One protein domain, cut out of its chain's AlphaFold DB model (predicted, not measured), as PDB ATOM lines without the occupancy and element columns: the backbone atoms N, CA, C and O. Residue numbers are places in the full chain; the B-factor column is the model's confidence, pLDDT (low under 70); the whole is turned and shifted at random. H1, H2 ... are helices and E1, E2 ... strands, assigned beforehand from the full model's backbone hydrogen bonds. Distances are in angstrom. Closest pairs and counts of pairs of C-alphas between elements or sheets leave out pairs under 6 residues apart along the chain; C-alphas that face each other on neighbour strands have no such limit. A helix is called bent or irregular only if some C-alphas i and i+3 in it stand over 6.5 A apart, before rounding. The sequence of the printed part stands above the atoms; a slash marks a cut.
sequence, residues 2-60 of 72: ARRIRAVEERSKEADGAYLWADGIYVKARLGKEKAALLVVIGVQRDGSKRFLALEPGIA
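What this domain is: This is residues 2 to 60 of the 72 residues of an uncharacterized protein of Deltaproteobacteria bacterium (UniProt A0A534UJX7). A long, twisted ribbon of three strands, E1, E2 and E3, has one helix, H1, over one face toward the end where E1 begins; the other face is bare. The loop of residues 28 to 35 lies at the far end of the ribbon. The printed part has 59 residues, with H1, E1, E2, E3 in that order along the chain; the sheet order is E1 - E2 - E3, all antiparallel, a meander, each strand the antiparallel neighbour of the one before. The class is mixed, helices and strands, in two layers, H1 on one face of the sheet; the whole is loose, with a radius of gyration of the C-alphas of 13.4 A, and flat, spanning 42 by 24 by 11 A.

How they stand to each other: Start with H1, residues 2 to 14, which is on the sheet of E1, residues 17 to 27, E2, residues 36 to 45, and E3, residues 50 to 59. Its height over the sheet is 8.8 A; it lies over E2 and runs along the strands, at 24 degrees to E2 on the local plane. Look at Val 8 and Leu 53, the closest C-alphas of H1 and E3, 6.2 A apart. In H1, 7 of 9 O i to N i+4 pairs are within hydrogen-bond range. In the hairpin E1 and E2, find N 21 and O 42 at 2.8 A; in the hairpin E2 and E3, N 39 and O 56 at 2.8 A.

Where its parts are: Find C-alpha 2 at (17.915, 21.848, 104.585); from there H1 runs 20.0 A to C-alpha 14. It is neither bent nor irregular, but only just: C-alphas 3 and 6 are 6.4 A apart. E1 runs 27.2 A from C-alpha 17, E2 29.4 A from C-alpha 36. E3 covers 26.3 A, bends by 54 degrees at residue 53, and ends at C-alpha 59, (1.541, 19.289, 104.748).

The domain as a whole: The C-alphas of Lys 33 and Asp 47, the two farthest apart, are 43.0 A from each other. The printed part has no cut and no long link. Mean pLDDT of the printed part is 73.1; residues 2 to 7, 9, 12 to 17, 28 to 35 and 58 to 60 are under 70.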
ATOM      1  N   ALA A   2      16.493  21.686 104.224       37.91
ATOM      2  CA  ALA A   2      17.915  21.848 104.585       37.91
ATOM      3  C   ALA A   2      18.463  23.295 104.640       37.91
ATOM      4  O   ALA A   2      19.202  23.624 105.561       37.91
ATOM      5  N   ARG A   3      18.062  24.203 103.731       47.06
ATOM      6  CA  ARG A   3      18.533  25.610 103.749       47.06
ATOM      7  C   ARG A   3      18.122  26.405 105.002       47.06
ATOM      8  O   ARG A   3      18.685  27.464 105.243       47.06
ATOM      9  N   ARG A   4      17.139  25.927 105.772       58.06
ATOM     10  CA  ARG A   4      16.548  26.647 106.915       58.06
ATOM     11  C   ARG A   4      16.980  26.117 108.285       58.06
ATOM     12  O   ARG A   4      16.836  26.849 109.257       58.06
ATOM     13  N   ILE A   5      17.600  24.932 108.348       57.12
ATOM     14  CA  ILE A   5      18.237  24.404 109.571       57.12
ATOM     15  C   ILE A   5      19.350  25.352 110.037       57.12
ATOM     16  O   ILE A   5      19.392  25.726 111.201       57.12
ATOM     17  N   ARG A   6      20.148  25.873 109.096       61.59
ATOM     18  CA  ARG A   6      21.232  26.825 109.382       61.59
ATOM     19  C   ARG A   6      20.751  28.097 110.091       61.59
ATOM     20  O   ARG A   6      21.435  28.626 110.951       61.59
ATOM     21  N   ALA A   7      19.550  28.578 109.766       65.75
ATOM     22  CA  ALA A   7      18.985  29.761 110.416       65.75
ATOM     23  C   ALA A   7      18.544  29.480 111.863       65.75
ATOM     24  O   ALA A   7      18.586  30.375 112.702       65.75
ATOM     25  N   VAL A   8      18.120  28.245 112.157       70.31
ATOM     26  CA  VAL A   8      17.812  27.800 113.523       70.31
ATOM     27  C   VAL A   8      19.096  27.623 114.329       70.31
ATOM     28  O   VAL A   8      19.134  28.023 115.487       70.31
ATOM     29  N   GLU A   9      20.153  27.094 113.713       67.31
ATOM     30  CA  GLU A   9      21.469  26.952 114.344       67.31
ATOM     31  C   GLU A   9      22.063  28.306 114.744       67.31
ATOM     32  O   GLU A   9      22.502  28.460 115.879       67.31
ATOM     33  N   GLU A  10      22.024  29.314 113.867       70.12
ATOM     34  CA  GLU A  10      22.533  30.651 114.211       70.12
ATOM     35  C   GLU A  10      21.723  31.304 115.345       70.12
ATOM     36  O   GLU A  10      22.305  31.825 116.296       70.12
ATOM     37  N   ARG A  11      20.387  31.180 115.339       70.00
ATOM     38  CA  ARG A  11      19.548  31.650 116.462       70.00
ATOM     39  C   ARG A  11      19.784  30.866 117.753       70.00
ATOM     40  O   ARG A  11      19.618  31.412 118.840       70.00
ATOM     41  N   SER A  12      20.157  29.592 117.647       66.44
ATOM     42  CA  SER A  12      20.524  28.765 118.797       66.44
ATOM     43  C   SER A  12      21.855  29.198 119.408       66.44
ATOM     44  O   SER A  12      21.990  29.151 120.628       66.44
ATOM     45  N   LYS A  13      22.825  29.620 118.584       66.94
ATOM     46  CA  LYS A  13      24.116  30.142 119.058       66.94
ATOM     47  C   LYS A  13      23.944  31.463 119.801       66.94
ATOM     48  O   LYS A  13      24.516  31.634 120.867       66.94
ATOM     49  N   GLU A  14      23.100  32.356 119.287       65.50
ATOM     50  CA  GLU A  14      22.742  33.602 119.982       65.50
ATOM     51  C   GLU A  14      21.974  33.344 121.292       65.50
ATOM     52  O   GLU A  14      22.006  34.149 122.217       65.50
ATOM     53  N   ALA A  15      21.273  32.212 121.386       63.31
ATOM     54  CA  ALA A  15      20.501  31.841 122.565       63.31
ATOM     55  C   ALA A  15      21.310  31.108 123.651       63.31
ATOM     56  O   ALA A  15      20.695  30.718 124.637       63.31
ATOM     57  N   ASP A  16      22.620  30.891 123.476       69.19
ATOM     58  CA  ASP A  16      23.486  30.120 124.392       69.19
ATOM     59  C   ASP A  16      22.812  28.814 124.882       69.19
ATOM     60  O   ASP A  16      22.714  28.492 126.072       69.19
ATOM     61  N   GLY A  17      22.221  28.102 123.916       64.94
ATOM     62  CA  GLY A  17      21.366  26.943 124.143       64.94
ATOM     63  C   GLY A  17      22.130  25.730 124.677       64.94
ATOM     64  O   GLY A  17      23.111  25.302 124.078       64.94
ATOM     65  N   ALA A  18      21.639  25.122 125.756       72.44
ATOM     66  CA  ALA A  18      22.088  23.818 126.233       72.44
ATOM     67  C   ALA A  18      21.621  22.677 125.310       72.44
ATOM     68  O   ALA A  18      22.388  21.752 125.050       72.44
ATOM     69  N   TYR A  19      20.381  22.734 124.803       78.50
ATOM     70  CA  TYR A  19      19.857  21.755 123.839       78.50
ATOM     71  C   TYR A  19      18.713  22.311 122.975       78.50
ATOM     72  O   TYR A  19      18.115  23.346 123.282       78.50
ATOM     73  N   LEU A  20      18.399  21.593 121.891       81.56
ATOM     74  CA  LEU A  20      17.311  21.896 120.959       81.56
ATOM     75  C   LEU A  20      16.262  20.783 120.967       81.56
ATOM     76  O   LEU A  20      16.594  19.599 120.969       81.56
ATOM     77  N   TRP A  21      14.994  21.174 120.913       84.25
ATOM     78  CA  TRP A  21      13.848  20.289 120.748       84.25
ATOM     79  C   TRP A  21      13.094  20.654 119.471       84.25
ATOM     80  O   TRP A  21      12.797  21.827 119.241       84.25
ATOM     81  N   ALA A  22      12.789  19.660 118.637       83.94
ATOM     82  CA  ALA A  22      12.049  19.841 117.395       83.94
ATOM     83  C   ALA A  22      10.920  18.811 117.298       83.94
ATOM     84  O   ALA A  22      11.187  17.614 117.394       83.94
ATOM     85  N   ASP A  23       9.687  19.272 117.081       81.50
ATOM     86  CA  ASP A  23       8.496  18.416 117.034       81.50
ATOM     87  C   ASP A  23       7.486  18.869 115.968       81.50
ATOM     88  O   ASP A  23       7.455  20.032 115.557       81.50
ATOM     89  N   GLY A  24       6.674  17.929 115.490       81.44
ATOM     90  CA  GLY A  24       5.607  18.145 114.521       81.44
ATOM     91  C   GLY A  24       4.248  18.310 115.202       81.44
ATOM     92  O   GLY A  24       3.639  17.334 115.631       81.44
ATOM     93  N   ILE A  25       3.716  19.529 115.235       82.56
ATOM     94  CA  ILE A  25       2.384  19.818 115.771       82.56
ATOM     95  C   ILE A  25       1.336  19.631 114.675       82.56
ATOM     96  O   ILE A  25       1.318  20.353 113.676       82.56
ATOM     97  N   TYR A  26       0.407  18.700 114.881       78.81
ATOM     98  CA  TYR A  26      -0.770  18.567 114.025       78.81
ATOM     99  C   TYR A  26      -1.799  19.635 114.370       78.81
ATOM    100  O   TYR A  26      -2.345  19.656 115.474       78.81
ATOM    101  N   VAL A  27      -2.121  20.487 113.403       74.19
ATOM    102  CA  VAL A  27      -3.140  21.515 113.590       74.19
ATOM    103  C   VAL A  27      -4.409  21.050 112.894       74.19
ATOM    104  O   VAL A  27      -4.444  20.895 111.674       74.19
ATOM    105  N   LYS A  28      -5.492  20.863 113.657       66.75
ATOM    106  CA  LYS A  28      -6.846  20.683 113.101       66.75
ATOM    107  C   LYS A  28      -7.398  22.020 112.582       66.75
ATOM    108  O   LYS A  28      -8.491  22.438 112.948       66.75
ATOM    109  N   ALA A  29      -6.637  22.710 111.741       67.75
ATOM    110  CA  ALA A  29      -7.138  23.836 110.971       67.75
ATOM    111  C   ALA A  29      -7.837  23.266 109.732       67.75
ATOM    112  O   ALA A  29      -7.276  22.410 109.048       67.75
ATOM    113  N   ARG A  30      -9.063  23.711 109.434       57.41
ATOM    114  CA  ARG A  30      -9.755  23.385 108.175       57.41
ATOM    115  C   ARG A  30      -9.069  24.104 107.003       57.41
ATOM    116  O   ARG A  30      -9.620  25.033 106.427       57.41
ATOM    117  N   LEU A  31      -7.859  23.683 106.650       58.03
ATOM    118  CA  LEU A  31      -7.158  24.076 105.429       58.03
ATOM    119  C   LEU A  31      -7.499  23.057 104.329       58.03
ATOM    120  O   LEU A  31      -6.692  22.220 103.941       58.03
ATOM    121  N   GLY A  32      -8.749  23.081 103.860       65.19
ATOM    122  CA  GLY A  32      -9.206  22.196 102.782       65.19
ATOM    123  C   GLY A  32      -9.202  20.700 103.140       65.19
ATOM    124  O   GLY A  32      -9.603  20.318 104.236       65.19
ATOM    125  N   LYS A  33      -8.809  19.842 102.183       60.88
ATOM    126  CA  LYS A  33      -8.807  18.367 102.320       60.88
ATOM    127  C   LYS A  33      -7.544  17.802 102.985       60.88
ATOM    128  O   LYS A  33      -7.496  16.602 103.247       60.88
ATOM    129  N   GLU A  34      -6.530  18.625 103.244       60.62
ATOM    130  CA  GLU A  34      -5.218  18.153 103.696       60.62
ATOM    131  C   GLU A  34      -4.966  18.452 105.176       60.62
ATOM    132  O   GLU A  34      -5.402  19.462 105.725       60.62
ATOM    133  N   LYS A  35      -4.254  17.540 105.848       62.94
ATOM    134  CA  LYS A  35      -3.865  17.709 107.250       62.94
ATOM    135  C   LYS A  35      -2.666  18.658 107.318       62.94
ATOM    136  O   LYS A  35      -1.576  18.307 106.865       62.94
ATOM    137  N   ALA A  36      -2.863  19.833 107.906       71.50
ATOM    138  CA  ALA A  36      -1.778  20.762 108.191       71.50
ATOM    139  C   ALA A  36      -0.945  20.271 109.386       71.50
ATOM    140  O   ALA A  36      -1.485  19.876 110.424       71.50
ATOM    141  N   ALA A  37       0.375  20.316 109.243       76.75
ATOM    142  CA  ALA A  37       1.326  20.088 110.321       76.75
ATOM    143  C   ALA A  37       2.290  21.271 110.404       76.75
ATOM    144  O   ALA A  37       2.618  21.892 109.399       76.75
ATOM    145  N   LEU A  38       2.747  21.594 111.602       81.50
ATOM    146  CA  LEU A  38       3.765  22.607 111.834       81.50
ATOM    147  C   LEU A  38       4.992  21.913 112.405       81.50
ATOM    148  O   LEU A  38       4.873  21.194 113.389       81.50
ATOM    149  N   LEU A  39       6.164  22.139 111.826       82.94
ATOM    150  CA  LEU A  39       7.416  21.826 112.499       82.94
ATOM    151  C   LEU A  39       7.745  22.990 113.432       82.94
ATOM    152  O   LEU A  39       7.865  24.133 112.990       82.94
ATOM    153  N   VAL A  40       7.891  22.697 114.715       85.19
ATOM    154  CA  VAL A  40       8.258  23.667 115.743       85.19
ATOM    155  C   VAL A  40       9.632  23.327 116.283       85.19
ATOM    156  O   VAL A  40       9.913  22.163 116.558       85.19
ATOM    157  N   VAL A  41      10.477  24.347 116.454       85.75
ATOM    158  CA  VAL A  41      11.777  24.212 117.116       85.75
ATOM    159  C   VAL A  41      11.869  25.156 118.309       85.75
ATOM    160  O   VAL A  41      11.651  26.366 118.184       85.75
ATOM    161  N   ILE A  42      12.230  24.597 119.462       86.62
ATOM    162  CA  ILE A  42      12.431  25.296 120.731       86.62
ATOM    163  C   ILE A  42      13.856  25.018 121.205       86.62
ATOM    164  O   ILE A  42      14.290  23.870 121.244       86.62
ATOM    165  N   GLY A  43      14.584  26.066 121.574       86.44
ATOM    166  CA  GLY A  43      15.864  25.949 122.265       86.44
ATOM    167  C   GLY A  43      15.683  26.102 123.764       86.44
ATOM    168  O   GLY A  43      14.818  26.857 124.208       86.44
ATOM    169  N   VAL A  44      16.502  25.407 124.541       85.69
ATOM    170  CA  VAL A  44      16.592  25.606 125.990       85.69
ATOM    171  C   VAL A  44      17.963  26.163 126.308       85.69
ATOM    172  O   VAL A  44      18.963  25.586 125.892       85.69
ATOM    173  N   GLN A  45      18.005  27.296 126.999       85.25
ATOM    174  CA  GLN A  45      19.230  27.975 127.404       85.25
ATOM    175  C   GLN A  45      19.871  27.288 128.610       85.25
ATOM    176  O   GLN A  45      19.261  26.450 129.280       85.25
ATOM    177  N   ARG A  46      21.120  27.654 128.902       83.94
ATOM    178  CA  ARG A  46      21.856  27.137 130.067       83.94
ATOM    179  C   ARG A  46      21.216  27.466 131.414       83.94
ATOM    180  O   ARG A  46      21.384  26.696 132.351       83.94
ATOM    181  N   ASP A  47      20.464  28.557 131.501       85.38
ATOM    182  CA  ASP A  47      19.699  28.926 132.696       85.38
ATOM    183  C   ASP A  47      18.372  28.147 132.833       85.38
ATOM    184  O   ASP A  47      17.623  28.342 133.788       85.38
ATOM    185  N   GLY A  48      18.077  27.246 131.888       84.06
ATOM    186  CA  GLY A  48      16.854  26.450 131.844       84.06
ATOM    187  C   GLY A  48      15.666  27.152 131.179       84.06
ATOM    188  O   GLY A  48      14.611  26.531 131.013       84.06
ATOM    189  N   SER A  49      15.812  28.410 130.755       86.25
ATOM    190  CA  SER A  49      14.771  29.129 130.026       86.25
ATOM    191  C   SER A  49      14.568  28.539 128.630       86.25
ATOM    192  O   SER A  49      15.492  28.050 127.978       86.25
ATOM    193  N   LYS A  50      13.321  28.547 128.150       87.00
ATOM    194  CA  LYS A  50      12.958  28.018 126.829       87.00
ATOM    195  C   LYS A  50      12.697  29.177 125.879       87.00
ATOM    196  O   LYS A  50      11.921  30.074 126.200       87.00
ATOM    197  N   ARG A  51      13.285  29.134 124.685       84.25
ATOM    198  CA  ARG A  51      13.099  30.132 123.628       84.25
ATOM    199  C   ARG A  51      12.545  29.478 122.370       84.25
ATOM    200  O   ARG A  51      13.054  28.467 121.892       84.25
ATOM    201  N   PHE A  52      11.519  30.097 121.802       86.19
ATOM    202  CA  PHE A  52      10.986  29.713 120.503       86.19
ATOM    203  C   PHE A  52      11.951  30.124 119.385       86.19
ATOM    204  O   PHE A  52      12.298  31.300 119.282       86.19
ATOM    205  N   LEU A  53      12.388  29.176 118.551       84.31
ATOM    206  CA  LEU A  53      13.404  29.437 117.524       84.31
ATOM    207  C   LEU A  53      12.856  29.398 116.098       84.31
ATOM    208  O   LEU A  53      13.379  30.108 115.237       84.31
ATOM    209  N   ALA A  54      11.855  28.564 115.808       84.38
ATOM    210  CA  ALA A  54      11.234  28.511 114.485       84.38
ATOM    211  C   ALA A  54       9.857  27.840 114.491       84.38
ATOM    212  O   ALA A  54       9.641  26.861 115.206       84.38
ATOM    213  N   LEU A  55       8.978  28.335 113.614       84.56
ATOM    214  CA  LEU A  55       7.745  27.684 113.177       84.56
ATOM    215  C   LEU A  55       7.823  27.498 111.664       84.56
ATOM    216  O   LEU A  55       8.052  28.476 110.957       84.56
ATOM    217  N   GLU A  56       7.582  26.295 111.160       80.88
ATOM    218  CA  GLU A  56       7.509  26.059 109.719       80.88
ATOM    219  C   GLU A  56       6.234  25.282 109.368       80.88
ATOM    220  O   GLU A  56       6.037  24.171 109.868       80.88
ATOM    221  N   PRO A  57       5.350  25.832 108.516       75.38
ATOM    222  CA  PRO A  57       4.172  25.117 108.061       75.38
ATOM    223  C   PRO A  57       4.529  24.034 107.042       75.38
ATOM    224  O   PRO A  57       5.345  24.226 106.141       75.38
ATOM    225  N   GLY A  58       3.873  22.887 107.165       66.69
ATOM    226  CA  GLY A  58       4.014  21.742 106.282       66.69
ATOM    227  C   GLY A  58       2.690  21.011 106.070       66.69
ATOM    228  O   GLY A  58       1.730  21.131 106.831       66.69
ATOM    229  N   ILE A  59       2.636  20.226 105.003       55.47
ATOM    230  CA  ILE A  59       1.541  19.289 104.748       55.47
ATOM    231  C   ILE A  59       1.964  17.942 105.327       55.47
ATOM    232  O   ILE A  59       3.036  17.433 104.984       55.47
ATOM    233  N   ALA A  60       1.135  17.348 106.185       56.12
ATOM    234  CA  ALA A  60       1.384  16.007 106.695       56.12
ATOM    235  C   ALA A  60       1.202  14.984 105.563       56.12
ATOM    236  O   ALA A  60       0.087  14.558 105.264       56.12
TER     237      ALA A  60